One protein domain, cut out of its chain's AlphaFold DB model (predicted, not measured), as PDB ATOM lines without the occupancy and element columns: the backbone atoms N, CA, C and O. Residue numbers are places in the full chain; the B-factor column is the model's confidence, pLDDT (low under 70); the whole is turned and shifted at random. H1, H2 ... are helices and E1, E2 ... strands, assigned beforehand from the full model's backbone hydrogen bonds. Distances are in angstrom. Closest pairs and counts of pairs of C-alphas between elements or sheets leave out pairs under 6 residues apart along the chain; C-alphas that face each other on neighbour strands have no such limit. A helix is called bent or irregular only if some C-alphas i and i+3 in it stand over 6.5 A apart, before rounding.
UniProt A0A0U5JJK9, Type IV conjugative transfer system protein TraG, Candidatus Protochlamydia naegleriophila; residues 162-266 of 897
ATOM      1  N   TYR A 162     188.744 125.881 164.659       54.88
ATOM      2  CA  TYR A 162     187.727 126.894 164.955       54.88
ATOM      3  C   TYR A 162     187.474 127.841 163.769       54.88
ATOM      4  O   TYR A 162     188.019 128.941 163.665       54.88
ATOM      5  N   GLN A 163     186.605 127.389 162.868       55.09
ATOM      6  CA  GLN A 163     185.934 128.208 161.859       55.09
ATOM      7  C   GLN A 163     184.741 128.947 162.494       55.09
ATOM      8  O   GLN A 163     184.281 128.579 163.571       55.09
ATOM      9  N   LEU A 164     184.207 129.979 161.838       58.12
ATOM     10  CA  LEU A 164     182.978 130.633 162.306       58.12
ATOM     11  C   LEU A 164     181.776 129.720 162.017       58.12
ATOM     12  O   LEU A 164     181.376 129.560 160.866       58.12
ATOM     13  N   THR A 165     181.192 129.136 163.066       64.62
ATOM     14  CA  THR A 165     179.969 128.313 163.003       64.62
ATOM     15  C   THR A 165     178.758 129.060 162.454       64.62
ATOM     16  O   THR A 165     177.845 128.436 161.916       64.62
ATOM     17  N   ASN A 166     178.734 130.389 162.570       72.25
ATOM     18  CA  ASN A 166     177.712 131.244 161.985       72.25
ATOM     19  C   ASN A 166     178.096 131.660 160.544       72.25
ATOM     20  O   ASN A 166     178.868 132.610 160.364       72.25
ATOM     21  N   PRO A 167     177.519 131.036 159.495       75.19
ATOM     22  CA  PRO A 167     177.912 131.301 158.109       75.19
ATOM     23  C   PRO A 167     177.542 132.717 157.648       75.19
ATOM     24  O   PRO A 167     178.172 133.266 156.745       75.19
ATOM     25  N   SER A 168     176.537 133.352 158.261       78.62
ATOM     26  CA  SER A 168     176.189 134.746 157.968       78.62
ATOM     27  C   SER A 168     177.218 135.714 158.551       78.62
ATOM     28  O   SER A 168     177.614 136.658 157.866       78.62
ATOM     29  N   LEU A 169     177.697 135.468 159.778       81.00
ATOM     30  CA  LEU A 169     178.800 136.232 160.364       81.00
ATOM     31  C   LEU A 169     180.078 136.051 159.536       81.00
ATOM     32  O   LEU A 169     180.699 137.044 159.168       81.00
ATOM     33  N   GLU A 170     180.416 134.815 159.161       78.31
ATOM     34  CA  GLU A 170     181.571 134.518 158.310       78.31
ATOM     35  C   GLU A 170     181.497 135.244 156.956       78.31
ATOM     36  O   GLU A 170     182.438 135.936 156.556       78.31
ATOM     37  N   GLN A 171     180.360 135.148 156.257       80.25
ATOM     38  CA  GLN A 171     180.174 135.788 154.958       80.25
ATOM     39  C   GLN A 171     180.271 137.319 155.065       80.25
ATOM     40  O   GLN A 171     180.880 137.961 154.207       80.25
ATOM     41  N   ASN A 172     179.706 137.919 156.118       83.62
ATOM     42  CA  ASN A 172     179.792 139.360 156.350       83.62
ATOM     43  C   ASN A 172     181.212 139.802 156.729       83.62
ATOM     44  O   ASN A 172     181.688 140.800 156.188       83.62
ATOM     45  N   LEU A 173     181.929 139.034 157.554       83.00
ATOM     46  CA  LEU A 173     183.316 139.323 157.921       83.00
ATOM     47  C   LEU A 173     184.256 139.208 156.709       83.00
ATOM     48  O   LEU A 173     185.119 140.062 156.510       83.00
ATOM     49  N   ARG A 174     184.043 138.222 155.826       79.75
ATOM     50  CA  ARG A 174     184.773 138.099 154.549       79.75
ATOM     51  C   ARG A 174     184.492 139.273 153.601       79.75
ATOM     52  O   ARG A 174     185.416 139.734 152.928       79.75
ATOM     53  N   LYS A 175     183.256 139.792 153.551       80.88
ATOM     54  CA  LYS A 175     182.922 141.023 152.802       80.88
ATOM     55  C   LYS A 175     183.602 142.251 153.417       80.88
ATOM     56  O   LYS A 175     184.195 143.031 152.677       80.88
ATOM     57  N   PHE A 176     183.565 142.391 154.745       84.81
ATOM     58  CA  PHE A 176     184.240 143.457 155.491       84.81
ATOM     59  C   PHE A 176     185.755 143.459 155.238       84.81
ATOM     60  O   PHE A 176     186.318 144.485 154.863       84.81
ATOM     61  N   ALA A 177     186.416 142.303 155.330       82.38
ATOM     62  CA  ALA A 177     187.845 142.184 155.052       82.38
ATOM     63  C   ALA A 177     188.205 142.606 153.611       82.38
ATOM     64  O   ALA A 177     189.175 143.335 153.405       82.38
ATOM     65  N   LYS A 178     187.400 142.203 152.616       79.19
ATOM     66  CA  LYS A 178     187.631 142.547 151.202       79.19
ATOM     67  C   LYS A 178     187.355 144.015 150.867       79.19
ATOM     68  O   LYS A 178     188.124 144.596 150.115       79.19
ATOM     69  N   GLN A 179     186.268 144.601 151.371       81.38
ATOM     70  CA  GLN A 179     185.821 145.945 150.971       81.38
ATOM     71  C   GLN A 179     186.292 147.063 151.911       81.38
ATOM     72  O   GLN A 179     186.520 148.184 151.463       81.38
ATOM     73  N   CYS A 180     186.466 146.768 153.199       83.88
ATOM     74  CA  CYS A 180     186.911 147.730 154.203       83.88
ATOM     75  C   CYS A 180     188.414 147.584 154.449       83.88
ATOM     76  O   CYS A 180     189.175 148.488 154.126       83.88
ATOM     77  N   VAL A 181     188.868 146.427 154.951       83.19
ATOM     78  CA  VAL A 181     190.254 146.268 155.440       83.19
ATOM     79  C   VAL A 181     191.287 146.376 154.319       83.19
ATOM     80  O   VAL A 181     192.177 147.221 154.395       83.19
ATOM     81  N   LEU A 182     191.153 145.574 153.257       80.25
ATOM     82  CA  LEU A 182     192.105 145.560 152.138       80.25
ATOM     83  C   LEU A 182     192.284 146.953 151.511       80.25
ATOM     84  O   LEU A 182     193.408 147.385 151.260       80.25
ATOM     85  N   TYR A 183     191.184 147.672 151.289       79.25
ATOM     86  CA  TYR A 183     191.230 148.993 150.669       79.25
ATOM     87  C   TYR A 183     191.544 150.137 151.649       79.25
ATOM     88  O   TYR A 183     191.978 151.201 151.203       79.25
ATOM     89  N   ASP A 184     191.313 149.989 152.956       81.06
ATOM     90  CA  ASP A 184     191.767 150.964 153.961       81.06
ATOM     91  C   ASP A 184     193.300 150.888 154.101       81.06
ATOM     92  O   ASP A 184     193.957 151.930 154.119       81.06
ATOM     93  N   VAL A 185     193.880 149.679 154.050       79.62
ATOM     94  CA  VAL A 185     195.334 149.462 153.917       79.62
ATOM     95  C   VAL A 185     195.868 150.026 152.594       79.62
ATOM     96  O   VAL A 185     196.866 150.741 152.598       79.62
ATOM     97  N   ALA A 186     195.198 149.770 151.463       75.38
ATOM     98  CA  ALA A 186     195.637 150.275 150.154       75.38
ATOM     99  C   ALA A 186     195.556 151.812 150.012       75.38
ATOM    100  O   ALA A 186     196.253 152.380 149.177       75.38
ATOM    101  N   LEU A 187     194.740 152.492 150.829       80.38
ATOM    102  CA  LEU A 187     194.739 153.957 150.956       80.38
ATOM    103  C   LEU A 187     195.732 154.485 152.010       80.38
ATOM    104  O   LEU A 187     195.735 155.681 152.288       80.38
ATOM    105  N   GLY A 188     196.538 153.623 152.641       77.00
ATOM    106  CA  GLY A 188     197.469 154.018 153.702       77.00
ATOM    107  C   GLY A 188     196.789 154.509 154.985       77.00
ATOM    108  O   GLY A 188     197.429 155.174 155.794       77.00
ATOM    109  N   LYS A 189     195.499 154.198 155.193       79.81
ATOM    110  CA  LYS A 189     194.710 154.657 156.355       79.81
ATOM    111  C   LYS A 189     195.190 154.036 157.676       79.81
ATOM    112  O   LYS A 189     194.953 154.592 158.743       79.81
ATOM    113  N   TYR A 190     195.841 152.883 157.569       81.19
ATOM    114  CA  TYR A 190     196.749 152.277 158.538       81.19
ATOM    115  C   TYR A 190     197.670 151.322 157.773       81.19
ATOM    116  O   TYR A 190     197.270 150.725 156.769       81.19
ATOM    117  N   SER A 191     198.911 151.176 158.221       75.19
ATOM    118  CA  SER A 191     199.872 150.270 157.601       75.19
ATOM    119  C   SER A 191     199.604 148.812 157.980       75.19
ATOM    120  O   SER A 191     199.050 148.494 159.037       75.19
ATOM    121  N   VAL A 192     200.102 147.887 157.153       68.62
ATOM    122  CA  VAL A 192     200.153 146.468 157.536       68.62
ATOM    123  C   VAL A 192     200.988 146.300 158.813       68.62
ATOM    124  O   VAL A 192     200.639 145.484 159.653       68.62
ATOM    125  N   ALA A 193     202.053 147.084 159.016       63.12
ATOM    126  CA  ALA A 193     202.924 146.974 160.191       63.12
ATOM    127  C   ALA A 193     202.213 147.302 161.524       63.12
ATOM    128  O   ALA A 193     202.472 146.638 162.527       63.12
ATOM    129  N   GLU A 194     201.288 148.262 161.538       69.81
ATOM    130  CA  GLU A 194     200.454 148.575 162.711       69.81
ATOM    131  C   GLU A 194     199.400 147.488 162.957       69.81
ATOM    132  O   GLU A 194     199.210 147.042 164.092       69.81
ATOM    133  N   LEU A 195     198.789 146.975 161.881       69.12
ATOM    134  CA  LEU A 195     197.877 145.833 161.953       69.12
ATOM    135  C   LEU A 195     198.581 144.573 162.492       69.12
ATOM    136  O   LEU A 195     197.969 143.784 163.209       69.12
ATOM    137  N   LYS A 196     199.883 144.403 162.213       58.78
ATOM    138  CA  LYS A 196     200.706 143.327 162.789       58.78
ATOM    139  C   LYS A 196     200.921 143.504 164.303       58.78
ATOM    140  O   LYS A 196     200.838 142.537 165.056       58.78
ATOM    141  N   LYS A 197     201.191 144.722 164.780       65.06
ATOM    142  CA  LYS A 197     201.497 144.976 166.206       65.06
ATOM    143  C   LYS A 197     200.268 145.021 167.127       65.06
ATOM    144  O   LYS A 197     200.429 145.031 168.342       65.06
ATOM    145  N   SER A 198     199.058 145.041 166.576       65.88
ATOM    146  CA  SER A 198     197.818 145.170 167.350       65.88
ATOM    147  C   SER A 198     197.416 143.861 168.052       65.88
ATOM    148  O   SER A 198     197.273 142.826 167.403       65.88
ATOM    149  N   ALA A 199     197.189 143.927 169.372       59.12
ATOM    150  CA  ALA A 199     196.731 142.811 170.220       59.12
ATOM    151  C   ALA A 199     195.191 142.703 170.349       59.12
ATOM    152  O   ALA A 199     194.669 141.800 171.005       59.12
ATOM    153  N   ASP A 200     194.448 143.622 169.727       67.94
ATOM    154  CA  ASP A 200     193.016 143.473 169.459       67.94
ATOM    155  C   ASP A 200     192.699 144.026 168.068       67.94
ATOM    156  O   ASP A 200     192.806 145.226 167.822       67.94
ATOM    157  N   LEU A 201     192.339 143.142 167.136       72.94
ATOM    158  CA  LEU A 201     192.005 143.545 165.770       72.94
ATOM    159  C   LEU A 201     190.583 144.109 165.656       72.94
ATOM    160  O   LEU A 201     190.323 144.918 164.769       72.94
ATOM    161  N   TRP A 202     189.663 143.709 166.535       79.62
ATOM    162  CA  TRP A 202     188.266 144.127 166.459       79.62
ATOM    163  C   TRP A 202     188.111 145.576 166.927       79.62
ATOM    164  O   TRP A 202     187.567 146.415 166.206       79.62
ATOM    165  N   GLU A 203     188.700 145.896 168.081       78.62
ATOM    166  CA  GLU A 203     188.770 147.259 168.612       78.62
ATOM    167  C   GLU A 203     189.559 148.192 167.672       78.62
ATOM    168  O   GLU A 203     189.164 149.339 167.439       78.62
ATOM    169  N   PHE A 204     190.644 147.688 167.066       81.00
ATOM    170  CA  PHE A 204     191.415 148.419 166.058       81.00
ATOM    171  C   PHE A 204     190.560 148.775 164.832       81.00
ATOM    172  O   PHE A 204     190.576 149.926 164.389       81.00
ATOM    173  N   PHE A 205     189.774 147.835 164.293       84.81
ATOM    174  CA  PHE A 205     188.925 148.111 163.133       84.81
ATOM    175  C   PHE A 205     187.753 149.053 163.449       84.81
ATOM    176  O   PHE A 205     187.471 149.929 162.627       84.81
ATOM    177  N   GLU A 206     187.106 148.962 164.621       81.94
ATOM    178  CA  GLU A 206     186.031 149.903 164.994       81.94
ATOM    179  C   GLU A 206     186.542 151.356 165.064       81.94
ATOM    180  O   GLU A 206     185.863 152.302 164.625       81.94
ATOM    181  N   LYS A 207     187.760 151.544 165.582       82.12
ATOM    182  CA  LYS A 207     188.416 152.855 165.649       82.12
ATOM    183  C   LYS A 207     188.867 153.336 164.266       82.12
ATOM    184  O   LYS A 207     188.542 154.465 163.897       82.12
ATOM    185  N   ASN A 208     189.529 152.480 163.483       82.00
ATOM    186  CA  ASN A 208     190.327 152.907 162.327       82.00
ATOM    187  C   ASN A 208     189.691 152.698 160.939       82.00
ATOM    188  O   ASN A 208     190.238 153.214 159.960       82.00
ATOM    189  N   THR A 209     188.556 152.004 160.787       82.88
ATOM    190  CA  THR A 209     187.953 151.787 159.450       82.88
ATOM    191  C   THR A 209     187.378 153.068 158.806       82.88
ATOM    192  O   THR A 209     187.255 154.118 159.444       82.88
ATOM    193  N   SER A 210     187.088 153.033 157.503       75.19
ATOM    194  CA  SER A 210     186.430 154.122 156.771       75.19
ATOM    195  C   SER A 210     184.928 154.225 157.068       75.19
ATOM    196  O   SER A 210     184.198 153.240 157.010       75.19
ATOM    197  N   ASN A 211     184.440 155.447 157.304       74.50
ATOM    198  CA  ASN A 211     183.006 155.726 157.474       74.50
ATOM    199  C   ASN A 211     182.225 155.711 156.141       74.50
ATOM    200  O   ASN A 211     181.007 155.591 156.158       74.50
ATOM    201  N   VAL A 212     182.909 155.877 155.001       77.00
ATOM    202  CA  VAL A 212     182.280 156.111 153.681       77.00
ATOM    203  C   VAL A 212     182.106 154.817 152.881       77.00
ATOM    204  O   VAL A 212     181.236 154.719 152.019       77.00
ATOM    205  N   ARG A 213     182.932 153.801 153.152       81.88
ATOM    206  CA  ARG A 213     182.850 152.503 152.472       81.88
ATOM    207  C   ARG A 213     181.690 151.683 153.021       81.88
ATOM    208  O   ARG A 213     181.424 151.714 154.220       81.88
ATOM    209  N   MET A 214     181.032 150.932 152.141       84.81
ATOM    210  CA  MET A 214     179.863 150.114 152.467       84.81
ATOM    211  C   MET A 214     180.073 148.655 152.066       84.81
ATOM    212  O   MET A 214     180.754 148.364 151.084       84.81
ATOM    213  N   ILE A 215     179.437 147.739 152.796       89.19
ATOM    214  CA  ILE A 215     179.366 146.316 152.450       89.19
ATOM    215  C   ILE A 215     177.916 145.867 152.315       89.19
ATOM    216  O   ILE A 215     177.036 146.362 153.016       89.19
ATOM    217  N   ASN A 216     177.679 144.883 151.446       87.25
ATOM    218  CA  ASN A 216     176.389 144.205 151.322       87.25
ATOM    219  C   ASN A 216     176.190 143.222 152.498       87.25
ATOM    220  O   ASN A 216     176.416 142.014 152.372       87.25
ATOM    221  N   TYR A 217     175.861 143.766 153.667       86.69
ATOM    222  CA  TYR A 217     175.657 143.046 154.920       86.69
ATOM    223  C   TYR A 217     174.334 142.272 154.893       86.69
ATOM    224  O   TYR A 217     173.284 142.844 154.617       86.69
ATOM    225  N   CYS A 218     174.375 140.976 155.206       84.56
ATOM    226  CA  CYS A 218     173.191 140.122 155.307       84.56
ATOM    227  C   CYS A 218     172.868 139.835 156.776       84.56
ATOM    228  O   CYS A 218     173.663 139.195 157.463       84.56
ATOM    229  N   SER A 219     171.710 140.284 157.263       79.81
ATOM    230  CA  SER A 219     171.284 140.030 158.645       79.81
ATOM    231  C   SER A 219     171.025 138.528 158.862       79.81
ATOM    232  O   SER A 219     170.249 137.949 158.096       79.81
ATOM    233  N   PRO A 220     171.619 137.883 159.888       71.38
ATOM    234  CA  PRO A 220     171.416 136.453 160.145       71.38
ATOM    235  C   PRO A 220     169.970 136.121 160.542       71.38
ATOM    236  O   PRO A 220     169.466 135.057 160.193       71.38
ATOM    237  N   GLU A 221     169.287 137.038 161.232       72.62
ATOM    238  CA  GLU A 221     167.934 136.824 161.762       72.62
ATOM    239  C   GLU A 221     166.848 137.014 160.693       72.62
ATOM    240  O   GLU A 221     165.887 136.251 160.644       72.62
ATOM    241  N   THR A 222     166.999 137.998 159.797       73.50
ATOM    242  CA  THR A 222     165.978 138.300 158.769       73.50
ATOM    243  C   THR A 222     166.322 137.790 157.371       73.50
ATOM    244  O   THR A 222     165.489 137.887 156.470       73.50
ATOM    245  N   LYS A 223     167.553 137.295 157.156       71.12
ATOM    246  CA  LYS A 223     168.145 136.919 155.853       71.12
ATOM    247  C   LYS A 223     168.118 138.015 154.774       71.12
ATOM    248  O   LYS A 223     168.515 137.765 153.638       71.12
ATOM    249  N   LYS A 224     167.700 139.241 155.108       76.25
ATOM    250  CA  LYS A 224     167.733 140.391 154.200       76.25
ATOM    251  C   LYS A 224     169.153 140.944 154.128       76.25
ATOM    252  O   LYS A 224     169.804 141.142 155.155       76.25
ATOM    253  N   CYS A 225     169.606 141.198 152.905       83.06
ATOM    254  CA  CYS A 225     170.889 141.824 152.624       83.06
ATOM    255  C   CYS A 225     170.692 143.289 152.223       83.06
ATOM    256  O   CYS A 225     169.751 143.612 151.501       83.06
ATOM    257  N   GLY A 226     171.570 144.168 152.699       84.19
ATOM    258  CA  GLY A 226     171.532 145.599 152.418       84.19
ATOM    259  C   GLY A 226     172.900 146.247 152.606       84.19
ATOM    260  O   GLY A 226     173.783 145.700 153.265       84.19
ATOM    261  N   TYR A 227     173.088 147.421 152.010       86.69
ATOM    262  CA  TYR A 227     174.339 148.160 152.131       86.69
ATOM    263  C   TYR A 227     174.392 148.907 153.470       86.69
ATOM    264  O   TYR A 227     173.588 149.803 153.711       86.69
ATOM    265  N   LEU A 228     175.354 148.547 154.323       86.88
ATOM    266  CA  LEU A 228     175.704 149.257 155.562       86.88
ATOM    267  C   LEU A 228     177.139 149.773 155.466       86.88
ATOM    268  O   LEU A 228     177.958 149.143 154.791       86.88
ATOM    269  N   SER A 229     177.484 150.861 156.163       87.62
ATOM    270  CA  SER A 229     178.888 151.290 156.226       87.62
ATOM    271  C   SER A 229     179.778 150.243 156.911       87.62
ATOM    272  O   SER A 229     179.319 149.412 157.704       87.62
ATOM    273  N   CYS A 230     181.084 150.289 156.649       86.25
ATOM    274  CA  CYS A 230     182.081 149.457 157.328       86.25
ATOM    275  C   CYS A 230     182.001 149.589 158.862       86.25
ATOM    276  O   CYS A 230     182.126 148.600 159.583       86.25
ATOM    277  N   LYS A 231     181.716 150.794 159.372       85.94
ATOM    278  CA  LYS A 231     181.622 151.054 160.814       85.94
ATOM    279  C   LYS A 231     180.310 150.564 161.438       85.94
ATOM    280  O   LYS A 231     180.324 150.031 162.544       85.94
ATOM    281  N   GLU A 232     179.182 150.695 160.740       85.31
ATOM    282  CA  GLU A 232     177.887 150.179 161.218       85.31
ATOM    283  C   GLU A 232     177.805 148.653 161.129       85.31
ATOM    284  O   GLU A 232     177.264 148.009 162.027       85.31
ATOM    285  N   SER A 233     178.371 148.059 160.075       85.69
ATOM    286  CA  SER A 233     178.388 146.604 159.908       85.69
ATOM    287  C   SER A 233     179.240 145.903 160.970       85.69
ATOM    288  O   SER A 233     178.788 144.888 161.493       85.69
ATOM    289  N   LEU A 234     180.389 146.459 161.387       85.75
ATOM    290  CA  LEU A 234     181.108 145.975 162.580       85.75
ATOM    291  C   LEU A 234     180.212 145.975 163.823       85.75
ATOM    292  O   LEU A 234     180.095 144.953 164.498       85.75
ATOM    293  N   LYS A 235     179.513 147.087 164.089       86.00
ATOM    294  CA  LYS A 235     178.605 147.204 165.240       86.00
ATOM    295  C   LYS A 235     177.454 146.198 165.201       86.00
ATOM    296  O   LYS A 235     177.099 145.660 166.245       86.00
ATOM    297  N   GLN A 236     176.905 145.900 164.021       84.38
ATOM    298  CA  GLN A 236     175.879 144.860 163.880       84.38
ATOM    299  C   GLN A 236     176.436 143.432 163.943       84.38
ATOM    300  O   GLN A 236     175.731 142.541 164.409       84.38
ATOM    301  N   MET A 237     177.688 143.193 163.534       84.00
ATOM    302  CA  MET A 237     178.348 141.889 163.689       84.00
ATOM    303  C   MET A 237     178.759 141.603 165.143       84.00
ATOM    304  O   MET A 237     178.734 140.445 165.557       84.00
ATOM    305  N   ASN A 238     179.073 142.638 165.929       84.31
ATOM    306  CA  ASN A 238     179.550 142.538 167.314       84.31
ATOM    307  C   ASN A 238     178.731 141.579 168.211       84.31
ATOM    308  O   ASN A 238     179.318 140.634 168.730       84.31
ATOM    309  N   PRO A 239     177.394 141.709 168.364       82.94
ATOM    310  CA  PRO A 239     176.615 140.810 169.226       82.94
ATOM    311  C   PRO A 239     176.568 139.350 168.748       82.94
ATOM    312  O   PRO A 239     176.194 138.479 169.531       82.94
ATOM    313  N   TYR A 240     176.921 139.056 167.494       80.81
ATOM    314  CA  TYR A 240     177.079 137.680 167.010       80.81
ATOM    315  C   TYR A 240     178.498 137.174 167.276       80.81
ATOM    316  O   TYR A 240     178.653 136.057 167.752       80.81
ATOM    317  N   PHE A 241     179.515 138.018 167.080       80.69
ATOM    318  CA  PHE A 241     180.908 137.709 167.408       80.69
ATOM    319  C   PHE A 241     181.121 137.449 168.912       80.69
ATOM    320  O   PHE A 241     181.831 136.513 169.273       80.69
ATOM    321  N   GLU A 242     180.445 138.191 169.798       79.12
ATOM    322  CA  GLU A 242     180.440 137.900 171.243       79.12
ATOM    323  C   GLU A 242     179.772 136.556 171.574       79.12
ATOM    324  O   GLU A 242     180.294 135.796 172.389       79.12
ATOM    325  N   LYS A 243     178.651 136.214 170.917       76.56
ATOM    326  CA  LYS A 243     177.998 134.899 171.080       76.56
ATOM    327  C   LYS A 243     178.910 133.760 170.609       76.56
ATOM    328  O   LYS A 243     178.973 132.734 171.278       76.56
ATOM    329  N   GLU A 244     179.626 133.953 169.502       69.62
ATOM    330  CA  GLU A 244     180.596 132.994 168.960       69.62
ATOM    331  C   GLU A 244     181.752 132.752 169.950       69.62
ATOM    332  O   GLU A 244     182.036 131.609 170.310       69.62
ATOM    333  N   LYS A 245     182.373 133.827 170.463       68.88
ATOM    334  CA  LYS A 245     183.443 133.741 171.474       68.88
ATOM    335  C   LYS A 245     182.963 133.045 172.749       68.88
ATOM    336  O   LYS A 245     183.610 132.105 173.200       68.88
ATOM    337  N   ALA A 246     181.797 133.427 173.271       67.88
ATOM    338  CA  ALA A 246     181.222 132.838 174.481       67.88
ATOM    339  C   ALA A 246     180.764 131.373 174.308       67.88
ATOM    340  O   ALA A 246     180.660 130.644 175.297       67.88
ATOM    341  N   PHE A 247     180.485 130.926 173.077       65.56
ATOM    342  CA  PHE A 247     180.238 129.516 172.762       65.56
ATOM    343  C   PHE A 247     181.539 128.706 172.837       65.56
ATOM    344  O   PHE A 247     181.586 127.689 173.530       65.56
ATOM    345  N   TYR A 248     182.618 129.195 172.216       58.81
ATOM    346  CA  TYR A 248     183.932 128.551 172.301       58.81
ATOM    347  C   TYR A 248     184.524 128.583 173.715       58.81
ATOM    348  O   TYR A 248     185.010 127.564 174.194       58.81
ATOM    349  N   ALA A 249     184.390 129.686 174.454       57.28
ATOM    350  CA  ALA A 249     184.845 129.784 175.844       57.28
ATOM    351  C   ALA A 249     184.205 128.745 176.795       57.28
ATOM    352  O   ALA A 249     184.730 128.512 177.885       57.28
ATOM    353  N   LYS A 250     183.086 128.119 176.393       52.78
ATOM    354  CA  LYS A 250     182.369 127.081 177.149       52.78
ATOM    355  C   LYS A 250     182.678 125.642 176.725       52.78
ATOM    356  O   LYS A 250     182.254 124.730 177.432       52.78
ATOM    357  N   THR A 251     183.386 125.392 175.621       53.03
ATOM    358  CA  THR A 251     183.823 124.025 175.285       53.03
ATOM    359  C   THR A 251     185.102 123.667 176.048       53.03
ATOM    360  O   THR A 251     186.078 124.417 176.057       53.03
ATOM    361  N   ASN A 252     185.106 122.495 176.700       46.03
ATOM    362  CA  ASN A 252     186.110 122.092 177.705       46.03
ATOM    363  C   ASN A 252     187.580 122.075 177.224       46.03
ATOM    364  O   ASN A 252     188.489 122.055 178.052       46.03
ATOM    365  N   ILE A 253     187.827 122.138 175.913       45.38
ATOM    366  CA  ILE A 253     189.162 122.205 175.290       45.38
ATOM    367  C   ILE A 253     189.922 123.462 175.758       45.38
ATOM    368  O   ILE A 253     191.099 123.406 176.119       45.38
ATOM    369  N   LEU A 254     189.221 124.596 175.879       45.12
ATOM    370  CA  LEU A 254     189.781 125.864 176.358       45.12
ATOM    371  C   LEU A 254     190.025 125.896 177.879       45.12
ATOM    372  O   LEU A 254     190.457 126.918 178.413       45.12
ATOM    373  N   GLY A 255     189.804 124.789 178.599       43.84
ATOM    374  CA  GLY A 255     190.257 124.613 179.980       43.84
ATOM    375  C   GLY A 255     191.775 124.768 180.108       43.84
ATOM    376  O   GLY A 255     192.238 125.581 180.908       43.84
ATOM    377  N   ASN A 256     192.518 124.057 179.252       43.12
ATOM    378  CA  ASN A 256     193.944 123.763 179.437       43.12
ATOM    379  C   ASN A 256     194.879 124.521 178.480       43.12
ATOM    380  O   ASN A 256     196.091 124.577 178.700       43.12
ATOM    381  N   LEU A 257     194.326 125.164 177.449       48.62
ATOM    382  CA  LEU A 257     195.088 126.015 176.534       48.62
ATOM    383  C   LEU A 257     195.886 127.139 177.244       48.62
ATOM    384  O   LEU A 257     197.032 127.351 176.853       48.62
ATOM    385  N   PRO A 258     195.387 127.824 178.304       47.31
ATOM    386  CA  PRO A 258     196.195 128.811 179.022       47.31
ATOM    387  C   PRO A 258     197.302 128.181 179.863       47.31
ATOM    388  O   PRO A 258     198.359 128.779 179.970       47.31
ATOM    389  N   LEU A 259     197.082 126.987 180.434       47.00
ATOM    390  CA  LEU A 259     198.118 126.241 181.159       47.00
ATOM    391  C   LEU A 259     199.261 125.871 180.212       47.00
ATOM    392  O   LEU A 259     200.420 126.110 180.522       47.00
ATOM    393  N   THR A 260     198.930 125.394 179.012       48.94
ATOM    394  CA  THR A 260     199.919 125.154 177.954       48.94
ATOM    395  C   THR A 260     200.644 126.437 177.561       48.94
ATOM    396  O   THR A 260     201.869 126.471 177.513       48.94
ATOM    397  N   PHE A 261     199.901 127.508 177.275       51.28
ATOM    398  CA  PHE A 261     200.492 128.784 176.884       51.28
ATOM    399  C   PHE A 261     201.400 129.336 177.996       51.28
ATOM    400  O   PHE A 261     202.477 129.840 177.698       51.28
ATOM    401  N   GLN A 262     201.033 129.156 179.266       51.16
ATOM    402  CA  GLN A 262     201.837 129.504 180.438       51.16
ATOM    403  C   GLN A 262     203.077 128.608 180.597       51.16
ATOM    404  O   GLN A 262     204.137 129.133 180.922       51.16
ATOM    405  N   ALA A 263     202.998 127.304 180.317       50.66
ATOM    406  CA  ALA A 263     204.156 126.402 180.316       50.66
ATOM    407  C   ALA A 263     205.174 126.770 179.218       50.66
ATOM    408  O   ALA A 263     206.381 126.791 179.453       50.66
ATOM    409  N   LEU A 264     204.689 127.118 178.019       48.62
ATOM    410  CA  LEU A 264     205.534 127.507 176.885       48.62
ATOM    411  C   LEU A 264     206.139 128.911 177.060       48.62
ATOM    412  O   LEU A 264     207.325 129.106 176.803       48.62
ATOM    413  N   THR A 265     205.329 129.895 177.474       53.69
ATOM    414  CA  THR A 265     205.684 131.332 177.445       53.69
ATOM    415  C   THR A 265     206.007 131.948 178.809       53.69
ATOM    416  O   THR A 265     206.575 133.035 178.857       53.69
ATOM    417  N   GLY A 266     205.609 131.310 179.913       47.84
ATOM    418  CA  GLY A 266     205.609 131.894 181.261       47.84
ATOM    419  C   GLY A 266     204.441 132.851 181.563       47.84
ATOM    420  O   GLY A 266     204.378 133.389 182.667       47.84
TER     421      GLY A 266
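This is residues 162 to 266 of the 897 residues of the protein "Type IV conjugative transfer system protein TraG" of Candidatus Protochlamydia naegleriophila (UniProt A0A0U5JJK9). Two long helices, H1 and H4, run opposite ways at a steep tilt, and a small strand hairpin, E1 and E2, packs on both of them, mainly through E1. The short helix H3 packs beside the first part of H4, while residues 249 to 266, with H5 and H6, stick out as a free tail. The printed part has 105 residues, in the order H1 H2 H3 E1 E2 H4 H5 H6; its sheet is antiparallel and its class mostly helix. It is flat, spanning 45 by 36 by 17 A, and only just loose, close to compact, with a radius of gyration of the C-alphas of 15.9 A.

H1, residues 167 to 186, begins at C-alpha (177.912, 131.301, 158.109) and is 27.2 A long. H2 is 192 to 197, H3 201 to 208, E1 214 to 218 and E2 225 to 229. H4, 230 to 248, is 25.8 A long, with a kink of 42 degrees near residue 237; it is only just irregular, C-alphas 236 and 239 being 6.7 A apart. H5 is 252 to 255; H6, 257 to 265, ends at (205.684, 131.332, 177.445).

H1 and H4 touch at a steep tilt of 48 degrees, closest at the C-alphas of Cys 180 and Cys 230, 6.0 A. The closest C-alphas of H1 and E1 are Asn 172 and Tyr 217, 5.7 A. In the hairpin, N 215 and O 228 are within hydrogen-bond range at 2.9 A. H3 only just touches H4, residues 231 to 235 alone, with 3 pairs of C-alphas within 8 A, closest Glu 206 and Lys 231 at 6.2 A. H2 is close to H3 but not clearly touching, the closest C-alphas being Leu 195 and Leu 201, 7.4 A. H5 and H6 meet only through their link. Every O i to N i+4 pair is within range in H2, H3 and H6; H1 has 14 of 16, H4 12 of 15, and H5 is too short for one.

The C-alphas of Lys 224 and Gly 266 are the farthest apart, 47.3 A. The printed part has no cut, and no link is long. Mean pLDDT of the printed part is 72.5; residues 162 to 165, 192 to 200 and 244 to 266 are under 70.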